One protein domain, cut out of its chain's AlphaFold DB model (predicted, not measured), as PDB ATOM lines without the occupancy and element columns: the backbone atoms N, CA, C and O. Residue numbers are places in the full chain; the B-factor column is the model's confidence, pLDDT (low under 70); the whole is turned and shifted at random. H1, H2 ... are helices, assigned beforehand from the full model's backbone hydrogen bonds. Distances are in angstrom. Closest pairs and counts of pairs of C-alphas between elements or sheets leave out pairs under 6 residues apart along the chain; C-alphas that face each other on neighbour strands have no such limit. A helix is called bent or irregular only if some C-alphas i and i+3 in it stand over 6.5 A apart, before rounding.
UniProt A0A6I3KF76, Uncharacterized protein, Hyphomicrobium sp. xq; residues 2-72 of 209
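What this domain is: This is residues 2 to 72 of the 209 residues of an uncharacterized protein of Hyphomicrobium sp. xq (UniProt A0A6I3KF76). A sharply bent helix, H2, makes one side of a small helical domain, and the shorter helices are set round the middle with few contacts between them: H1 near the arm H2b, H3 packed on the arm H2a, and the short H4 far out at one corner. The loop of residues 46 to 59 links H2b to H3. The printed part has 71 residues with four named helices, H1 to H4 in chain order, and no named strand; the class is all helix. It is compact, with a radius of gyration of the C-alphas of 11.7 A, and rounded, with spans of 29 by 28 by 24 A.

How they stand to each other: H2, residues 28 to 45, was assigned as one helix by its hydrogen bonds but is bent: C-alphas 35 and 38 are 7.3 A apart. Its arms, H2a at residues 28 to 35 and H2b at residues 38 to 45, stand at a steep tilt of 65 degrees. H2a and H3, residues 60 to 64, touch; their closest C-alphas, those of Met 33 and Leu 62, are 6.6 A apart. H2b and H1, residues 11 to 20, are close but not clearly touching, with the closest C-alphas, of Leu 43 and Ser 11, 6.8 A apart. These two run opposite ways at a steep tilt of 67 degrees, only just short of about perpendicular. H1 and H3 are only just apart, at 8.3 A. H3 and H4, residues 67 to 70, meet only through their link. In H1, H2a and H2b every O i to N i+4 pair is within hydrogen-bond range; in H3 0 of 1 is, beside 2 of 2 O i to N i+3 pairs, and H4 is too short for an O i to N i+4 pair.

Where its parts are: H2a begins at C-alpha 28 (18.910, 5.189, 47.422) and measures 10.6 A; H2b measures 10.7 A. H1 measures 13.9 A from C-alpha 11 (33.297, -1.111, 33.863). H3 measures 7.2 A, and H4 measures 5.2 A, ending at C-alpha 70 (17.903, -7.132, 55.111).

The domain as a whole: The two C-alphas farthest apart, those of Asn 3 and Thr 69, are 31.5 A apart. The printed part has no cut. The link from H2 to H3 is long, that from H1 to H2 short, and that from H3 to H4 tight. Mean pLDDT of the printed part is 89.8, with residue 2 under 70.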
ATOM      1  N   LEU A   2      19.474   5.592  31.927       59.03
ATOM      2  CA  LEU A   2      18.099   5.046  31.965       59.03
ATOM      3  C   LEU A   2      17.682   4.109  30.803       59.03
ATOM      4  O   LEU A   2      16.684   3.416  30.951       59.03
ATOM      5  N   ASN A   3      18.437   4.035  29.697       77.69
ATOM      6  CA  ASN A   3      18.121   3.174  28.542       77.69
ATOM      7  C   ASN A   3      19.176   2.091  28.247       77.69
ATOM      8  O   ASN A   3      19.002   1.325  27.303       77.69
ATOM      9  N   THR A   4      20.282   2.033  28.997       82.88
ATOM     10  CA  THR A   4      21.328   1.023  28.772       82.88
ATOM     11  C   THR A   4      20.936  -0.258  29.511       82.88
ATOM     12  O   THR A   4      20.730  -0.190  30.726       82.88
ATOM     13  N   PRO A   5      20.818  -1.420  28.839       92.12
ATOM     14  CA  PRO A   5      20.588  -2.685  29.534       92.12
ATOM     15  C   PRO A   5      21.693  -2.947  30.562       92.12
ATOM     16  O   PRO A   5      22.859  -2.677  30.287       92.12
ATOM     17  N   LEU A   6      21.345  -3.498  31.729       93.19
ATOM     18  CA  LEU A   6      22.285  -3.696  32.844       93.19
ATOM     19  C   LEU A   6      23.575  -4.430  32.425       93.19
ATOM     20  O   LEU A   6      24.671  -4.027  32.805       93.19
ATOM     21  N   ARG A   7      23.437  -5.463  31.590       94.75
ATOM     22  CA  ARG A   7      24.543  -6.266  31.040       94.75
ATOM     23  C   ARG A   7      25.489  -5.497  30.105       94.75
ATOM     24  O   ARG A   7      26.613  -5.927  29.894       94.75
ATOM     25  N   ASP A   8      25.028  -4.383  29.540       95.69
ATOM     26  CA  ASP A   8      25.766  -3.592  28.551       95.69
ATOM     27  C   ASP A   8      26.441  -2.369  29.199       95.69
ATOM     28  O   ASP A   8      27.035  -1.543  28.506       95.69
ATOM     29  N   ILE A   9      26.350  -2.223  30.528       95.50
ATOM     30  CA  ILE A   9      27.040  -1.152  31.248       95.50
ATOM     31  C   ILE A   9      28.537  -1.513  31.345       95.50
ATOM     32  O   ILE A   9      28.871  -2.569  31.898       95.50
ATOM     33  N   PRO A  10      29.446  -0.679  30.810       95.50
ATOM     34  CA  PRO A  10      30.883  -0.940  30.865       95.50
ATOM     35  C   PRO A  10      31.465  -0.651  32.259       95.50
ATOM     36  O   PRO A  10      30.886   0.119  33.033       95.50
ATOM     37  N   SER A  11      32.619  -1.253  32.567       95.69
ATOM     38  CA  SER A  11      33.297  -1.111  33.863       95.69
ATOM     39  C   SER A  11      33.622   0.338  34.196       95.69
ATOM     40  O   SER A  11      33.315   0.780  35.298       95.69
ATOM     41  N   ASN A  12      34.133   1.113  33.236       94.44
ATOM     42  CA  ASN A  12      34.478   2.524  33.431       94.44
ATOM     43  C   ASN A  12      33.281   3.386  33.871       94.44
ATOM     44  O   ASN A  12      33.416   4.228  34.755       94.44
ATOM     45  N   LEU A  13      32.092   3.146  33.313       93.50
ATOM     46  CA  LEU A  13      30.887   3.888  33.672       93.50
ATOM     47  C   LEU A  13      30.373   3.493  35.067       93.50
ATOM     48  O   LEU A  13      29.883   4.345  35.810       93.50
ATOM     49  N   LEU A  14      30.495   2.218  35.451       93.25
ATOM     50  CA  LEU A  14      30.229   1.813  36.834       93.25
ATOM     51  C   LEU A  14      31.312   2.311  37.795       93.25
ATOM     52  O   LEU A  14      30.975   2.671  38.912       93.25
ATOM     53  N   ALA A  15      32.572   2.418  37.371       93.00
ATOM     54  CA  ALA A  15      33.648   2.981  38.177       93.00
ATOM     55  C   ALA A  15      33.390   4.456  38.495       93.00
ATOM     56  O   ALA A  15      33.548   4.864  39.647       93.00
ATOM     57  N   GLU A  16      32.915   5.242  37.524       91.44
ATOM     58  CA  GLU A  16      32.451   6.612  37.764       91.44
ATOM     59  C   GLU A  16      31.365   6.651  38.844       91.44
ATOM     60  O   GLU A  16      31.450   7.469  39.762       91.44
ATOM     61  N   TYR A  17      30.390   5.740  38.788       88.69
ATOM     62  CA  TYR A  17      29.362   5.610  39.821       88.69
ATOM     63  C   TYR A  17      29.955   5.208  41.185       88.69
ATOM     64  O   TYR A  17      29.716   5.899  42.178       88.69
ATOM     65  N   THR A  18      30.779   4.154  41.247       86.62
ATOM     66  CA  THR A  18      31.440   3.665  42.472       86.62
ATOM     67  C   THR A  18      32.179   4.797  43.188       86.62
ATOM     68  O   THR A  18      32.060   4.948  44.414       86.62
ATOM     69  N   ASN A  19      32.895   5.615  42.412       85.75
ATOM     70  CA  ASN A  19      33.794   6.655  42.899       85.75
ATOM     71  C   ASN A  19      33.098   8.004  43.144       85.75
ATOM     72  O   ASN A  19      33.514   8.735  44.041       85.75
ATOM     73  N   SER A  20      32.021   8.315  42.416       84.88
ATOM     74  CA  SER A  20      31.315   9.606  42.523       84.88
ATOM     75  C   SER A  20      30.061   9.563  43.395       84.88
ATOM     76  O   SER A  20      29.558  10.615  43.784       84.88
ATOM     77  N   ALA A  21      29.518   8.381  43.706       74.50
ATOM     78  CA  ALA A  21      28.316   8.284  44.526       74.50
ATOM     79  C   ALA A  21      28.562   8.862  45.935       74.50
ATOM     80  O   ALA A  21      29.285   8.299  46.762       74.50
ATOM     81  N   HIS A  22      27.948  10.005  46.232       71.81
ATOM     82  CA  HIS A  22      27.984  10.609  47.559       71.81
ATOM     83  C   HIS A  22      26.870  10.000  48.410       71.81
ATOM     84  O   HIS A  22      25.692  10.191  48.124       71.81
ATOM     85  N   GLY A  23      27.242   9.257  49.448       73.00
ATOM     86  CA  GLY A  23      26.290   8.596  50.339       73.00
ATOM     87  C   GLY A  23      26.709   7.170  50.660       73.00
ATOM     88  O   GLY A  23      27.329   6.490  49.846       73.00
ATOM     89  N   TRP A  24      26.387   6.748  51.873       77.44
ATOM     90  CA  TRP A  24      26.638   5.407  52.412       77.44
ATOM     91  C   TRP A  24      25.393   4.872  53.117       77.44
ATOM     92  O   TRP A  24      25.460   3.926  53.894       77.44
ATOM     93  N   ASP A  25      24.269   5.552  52.917       74.12
ATOM     94  CA  ASP A  25      23.029   5.276  53.601       74.12
ATOM     95  C   ASP A  25      22.326   4.070  52.978       74.12
ATOM     96  O   ASP A  25      22.386   3.809  51.774       74.12
ATOM     97  N   ASP A  26      21.567   3.371  53.815       70.81
ATOM     98  CA  ASP A  26      20.709   2.247  53.434       70.81
ATOM     99  C   ASP A  26      19.461   2.678  52.621       70.81
ATOM    100  O   ASP A  26      18.401   2.053  52.632       70.81
ATOM    101  N   GLY A  27      19.561   3.821  51.947       81.94
ATOM    102  CA  GLY A  27      18.508   4.472  51.196       81.94
ATOM    103  C   GLY A  27      18.661   4.238  49.688       81.94
ATOM    104  O   GLY A  27      18.641   3.092  49.229       81.94
ATOM    105  N   PRO A  28      18.738   5.305  48.870       84.56
ATOM    106  CA  PRO A  28      18.910   5.189  47.422       84.56
ATOM    107  C   PRO A  28      20.144   4.378  47.016       84.56
ATOM    108  O   PRO A  28      20.024   3.503  46.161       84.56
ATOM    109  N   VAL A  29      21.280   4.587  47.690       82.94
ATOM    110  CA  VAL A  29      22.553   3.925  47.360       82.94
ATOM    111  C   VAL A  29      22.461   2.410  47.543       82.94
ATOM    112  O   VAL A  29      22.891   1.662  46.672       82.94
ATOM    113  N   ALA A  30      21.840   1.925  48.622       85.19
ATOM    114  CA  ALA A  30      21.647   0.488  48.831       85.19
ATOM    115  C   ALA A  30      20.751  -0.156  47.757       85.19
ATOM    116  O   ALA A  30      21.023  -1.273  47.304       85.19
ATOM    117  N   ARG A  31      19.701   0.546  47.306       89.50
ATOM    118  CA  ARG A  31      18.826   0.068  46.218       89.50
ATOM    119  C   ARG A  31      19.551   0.023  44.879       89.50
ATOM    120  O   ARG A  31      19.401  -0.949  44.143       89.50
ATOM    121  N   GLU A  32      20.329   1.054  44.574       90.94
ATOM    122  CA  GLU A  32      21.145   1.115  43.364       90.94
ATOM    123  C   GLU A  32      22.235   0.042  43.380       90.94
ATOM    124  O   GLU A  32      22.372  -0.689  42.403       90.94
ATOM    125  N   MET A  33      22.929  -0.143  44.509       91.94
ATOM    126  CA  MET A  33      23.917  -1.212  44.668       91.94
ATOM    127  C   MET A  33      23.285  -2.579  44.410       91.94
ATOM    128  O   MET A  33      23.837  -3.372  43.658       91.94
ATOM    129  N   ARG A  34      22.095  -2.850  44.961       93.00
ATOM    130  CA  ARG A  34      21.363  -4.097  44.692       93.00
ATOM    131  C   ARG A  34      21.012  -4.273  43.217       93.00
ATOM    132  O   ARG A  34      21.112  -5.384  42.706       93.00
ATOM    133  N   TYR A  35      20.604  -3.199  42.545       93.62
ATOM    134  CA  TYR A  35      20.280  -3.223  41.120       93.62
ATOM    135  C   TYR A  35      21.518  -3.493  40.252       93.62
ATOM    136  O   TYR A  35      21.451  -4.308  39.335       93.62
ATOM    137  N   PHE A  36      22.648  -2.850  40.553       95.19
ATOM    138  CA  PHE A  36      23.878  -2.996  39.775       95.19
ATOM    139  C   PHE A  36      24.702  -4.232  40.141       95.19
ATOM    140  O   PHE A  36      25.515  -4.662  39.324       95.19
ATOM    141  N   LEU A  37      24.489  -4.830  41.321       96.50
ATOM    142  CA  LEU A  37      25.307  -5.927  41.841       96.50
ATOM    143  C   LEU A  37      25.545  -7.057  40.827       96.50
ATOM    144  O   LEU A  37      26.709  -7.406  40.659       96.50
ATOM    145  N   PRO A  38      24.545  -7.590  40.091       97.19
ATOM    146  CA  PRO A  38      24.801  -8.636  39.100       97.19
ATOM    147  C   PRO A  38      25.883  -8.245  38.087       97.19
ATOM    148  O   PRO A  38      26.748  -9.055  37.772       97.19
ATOM    149  N   ARG A  39      25.895  -6.980  37.648       97.06
ATOM    150  CA  ARG A  39      26.899  -6.479  36.712       97.06
ATOM    151  C   ARG A  39      28.273  -6.308  37.356       97.06
ATOM    152  O   ARG A  39      29.266  -6.616  36.711       97.06
ATOM    153  N   TYR A  40      28.344  -5.877  38.618       97.44
ATOM    154  CA  TYR A  40      29.612  -5.867  39.360       97.44
ATOM    155  C   TYR A  40      30.210  -7.275  39.447       97.44
ATOM    156  O   TYR A  40      31.401  -7.441  39.209       97.44
ATOM    157  N   LEU A  41      29.387  -8.284  39.754       97.81
ATOM    158  CA  LEU A  41      29.846  -9.672  39.863       97.81
ATOM    159  C   LEU A  41      30.336 -10.219  38.512       97.81
ATOM    160  O   LEU A  41      31.383 -10.854  38.462       97.81
ATOM    161  N   GLU A  42      29.618  -9.941  37.416       97.75
ATOM    162  CA  GLU A  42      30.050 -10.301  36.055       97.75
ATOM    163  C   GLU A  42      31.406  -9.683  35.695       97.75
ATOM    164  O   GLU A  42      32.272 -10.371  35.165       97.75
ATOM    165  N   LEU A  43      31.583  -8.394  35.988       97.38
ATOM    166  CA  LEU A  43      32.798  -7.644  35.683       97.38
ATOM    167  C   LEU A  43      34.002  -8.114  36.511       97.38
ATOM    168  O   LEU A  43      35.083  -8.320  35.966       97.38
ATOM    169  N   LEU A  44      33.803  -8.363  37.809       97.06
ATOM    170  CA  LEU A  44      34.825  -8.967  38.667       97.06
ATOM    171  C   LEU A  44      35.240 -10.351  38.148       97.06
ATOM    172  O   LEU A  44      36.428 -10.654  38.097       97.06
ATOM    173  N   ALA A  45      34.283 -11.173  37.706       96.62
ATOM    174  CA  ALA A  45      34.562 -12.515  37.195       96.62
ATOM    175  C   ALA A  45      35.405 -12.535  35.904       96.62
ATOM    176  O   ALA A  45      36.008 -13.561  35.599       96.62
ATOM    177  N   ILE A  46      35.452 -11.428  35.154       95.75
ATOM    178  CA  ILE A  46      36.271 -11.283  33.938       95.75
ATOM    179  C   ILE A  46      37.495 -10.376  34.137       95.75
ATOM    180  O   ILE A  46      38.095  -9.960  33.150       95.75
ATOM    181  N   ASP A  47      37.861 -10.088  35.390       93.81
ATOM    182  CA  ASP A  47      39.009  -9.245  35.761       93.81
ATOM    183  C   ASP A  47      38.926  -7.798  35.226       93.81
ATOM    184  O   ASP A  47      39.937  -7.176  34.911       93.81
ATOM    185  N   ASP A  48      37.710  -7.245  35.138       95.12
ATOM    186  CA  ASP A  48      37.430  -5.863  34.704       95.12
ATOM    187  C   ASP A  48      36.682  -5.080  35.805       95.12
ATOM    188  O   ASP A  48      35.531  -4.672  35.620       95.12
ATOM    189  N   PRO A  49      37.273  -4.922  37.007       94.06
ATOM    190  CA  PRO A  49      36.574  -4.350  38.152       94.06
ATOM    191  C   PRO A  49      36.093  -2.917  37.881       94.06
ATOM    192  O   PRO A  49      36.873  -2.073  37.442       94.06
ATOM    193  N   PRO A  50      34.831  -2.586  38.210       90.94
ATOM    194  CA  PRO A  50      34.303  -1.232  38.079       90.94
ATOM    195  C   PRO A  50      34.759  -0.320  39.234       90.94
ATOM    196  O   PRO A  50      33.942   0.216  39.994       90.94
ATOM    197  N   ASP A  51      36.071  -0.154  39.387       87.94
ATOM    198  CA  ASP A  51      36.689   0.769  40.336       87.94
ATOM    199  C   ASP A  51      38.053   1.273  39.836       87.94
ATOM    200  O   ASP A  51      38.783   0.554  39.160       87.94
ATOM    201  N   ASN A  52      38.407   2.514  40.180       83.06
ATOM    202  CA  ASN A  52      39.697   3.101  39.805       83.06
ATOM    203  C   ASN A  52      40.831   2.743  40.787       83.06
ATOM    204  O   ASN A  52      42.000   2.925  40.454       83.06
ATOM    205  N   GLY A  53      40.491   2.316  42.006       77.81
ATOM    206  CA  GLY A  53      41.412   1.986  43.093       77.81
ATOM    207  C   GLY A  53      41.777   0.504  43.192       77.81
ATOM    208  O   GLY A  53      42.754   0.189  43.863       77.81
ATOM    209  N   GLY A  54      41.053  -0.377  42.496       85.44
ATOM    210  CA  GLY A  54      41.323  -1.816  42.449       85.44
ATOM    211  C   GLY A  54      40.135  -2.669  42.896       85.44
ATOM    212  O   GLY A  54      39.029  -2.177  43.129       85.44
ATOM    213  N   ILE A  55      40.342  -3.988  42.982       92.88
ATOM    214  CA  ILE A  55      39.255  -4.912  43.346       92.88
ATOM    215  C   ILE A  55      38.904  -4.854  44.833       92.88
ATOM    216  O   ILE A  55      37.767  -5.133  45.189       92.88
ATOM    217  N   ASP A  56      39.857  -4.500  45.692       90.06
ATOM    218  CA  ASP A  56      39.804  -4.599  47.156       90.06
ATOM    219  C   ASP A  56      38.670  -3.810  47.821       90.06
ATOM    220  O   ASP A  56      38.144  -4.220  48.859       90.06
ATOM    221  N   ILE A  57      38.258  -2.704  47.213       89.69
ATOM    222  CA  ILE A  57      37.176  -1.849  47.703       89.69
ATOM    223  C   ILE A  57      35.975  -1.783  46.758       89.69
ATOM    224  O   ILE A  57      35.013  -1.064  47.040       89.69
ATOM    225  N   CYS A  58      35.987  -2.556  45.669       93.50
ATOM    226  CA  CYS A  58      34.991  -2.480  44.602       93.50
ATOM    227  C   CYS A  58      33.552  -2.721  45.108       93.50
ATOM    228  O   CYS A  58      32.616  -2.027  44.706       93.50
ATOM    229  N   LEU A  59      33.371  -3.642  46.062       95.06
ATOM    230  CA  LEU A  59      32.066  -3.949  46.664       95.06
ATOM    231  C   LEU A  59      31.875  -3.362  48.068       95.06
ATOM    232  O   LEU A  59      30.911  -3.724  48.738       95.06
ATOM    233  N   ARG A  60      32.708  -2.423  48.536       92.62
ATOM    234  CA  ARG A  60      32.587  -1.894  49.913       92.62
ATOM    235  C   ARG A  60      31.196  -1.336  50.235       92.62
ATOM    236  O   ARG A  60      30.704  -1.463  51.350       92.62
ATOM    237  N   ARG A  61      30.514  -0.750  49.241       91.31
ATOM    238  CA  ARG A  61      29.145  -0.214  49.390       91.31
ATOM    239  C   ARG A  61      28.114  -1.302  49.673       91.31
ATOM    240  O   ARG A  61      27.122  -1.021  50.338       91.31
ATOM    241  N   LEU A  62      28.359  -2.534  49.224       94.06
ATOM    242  CA  LEU A  62      27.521  -3.679  49.563       94.06
ATOM    243  C   LEU A  62      27.469  -3.870  51.083       94.06
ATOM    244  O   LEU A  62      26.381  -4.048  51.625       94.06
ATOM    245  N   GLY A  63      28.601  -3.721  51.783       92.56
ATOM    246  CA  GLY A  63      28.669  -3.817  53.245       92.56
ATOM    247  C   GLY A  63      27.741  -2.829  53.962       92.56
ATOM    248  O   GLY A  63      27.062  -3.197  54.926       92.56
ATOM    249  N   TYR A  64      27.625  -1.605  53.437       90.44
ATOM    250  CA  TYR A  64      26.748  -0.552  53.965       90.44
ATOM    251  C   TYR A  64      25.270  -0.706  53.575       90.44
ATOM    252  O   TYR A  64      24.405  -0.126  54.223       90.44
ATOM    253  N   ALA A  65      24.949  -1.543  52.585       91.38
ATOM    254  CA  ALA A  65      23.568  -1.883  52.223       91.38
ATOM    255  C   ALA A  65      22.916  -2.903  53.183       91.38
ATOM    256  O   ALA A  65      21.815  -3.390  52.923       91.38
ATOM    257  N   HIS A  66      23.623  -3.297  54.255       90.19
ATOM    258  CA  HIS A  66      23.171  -4.256  55.269       90.19
ATOM    259  C   HIS A  66      22.567  -5.546  54.677       90.19
ATOM    260  O   HIS A  66      21.640  -6.138  55.239       90.19
ATOM    261  N   TRP A  67      23.103  -6.004  53.539       94.88
ATOM    262  CA  TRP A  67      22.557  -7.130  52.775       94.88
ATOM    263  C   TRP A  67      22.458  -8.409  53.606       94.88
ATOM    264  O   TRP A  67      21.492  -9.160  53.484       94.88
ATOM    265  N   ARG A  68      23.401  -8.600  54.535       94.81
ATOM    266  CA  ARG A  68      23.432  -9.713  55.485       94.81
ATOM    267  C   ARG A  68      22.177  -9.850  56.330       94.81
ATOM    268  O   ARG A  68      21.836 -10.975  56.672       94.81
ATOM    269  N   THR A  69      21.504  -8.759  56.683       94.69
ATOM    270  CA  THR A  69      20.337  -8.796  57.579       94.69
ATOM    271  C   THR A  69      19.036  -8.424  56.885       94.69
ATOM    272  O   THR A  69      17.973  -8.814  57.361       94.69
ATOM    273  N   LYS A  70      19.095  -7.688  55.770       93.19
ATOM    274  CA  LYS A  70      17.903  -7.132  55.111       93.19
ATOM    275  C   LYS A  70      17.481  -7.859  53.843       93.19
ATOM    276  O   LYS A  70      16.323  -7.737  53.446       93.19
ATOM    277  N   TRP A  71      18.393  -8.556  53.166       94.38
ATOM    278  CA  TRP A  71      18.090  -9.153  51.865       94.38
ATOM    279  C   TRP A  71      17.610 -10.605  52.010       94.38
ATOM    280  O   TRP A  71      17.972 -11.277  52.979       94.38
ATOM    281  N   PRO A  72      16.811 -11.115  51.052       96.50
ATOM    282  CA  PRO A  72      16.345 -12.498  51.066       96.50
ATOM    283  C   PRO A  72      17.492 -13.514  51.095       96.50
ATOM    284  O   PRO A  72      18.503 -13.335  50.417       96.50
TER     285      PRO A  72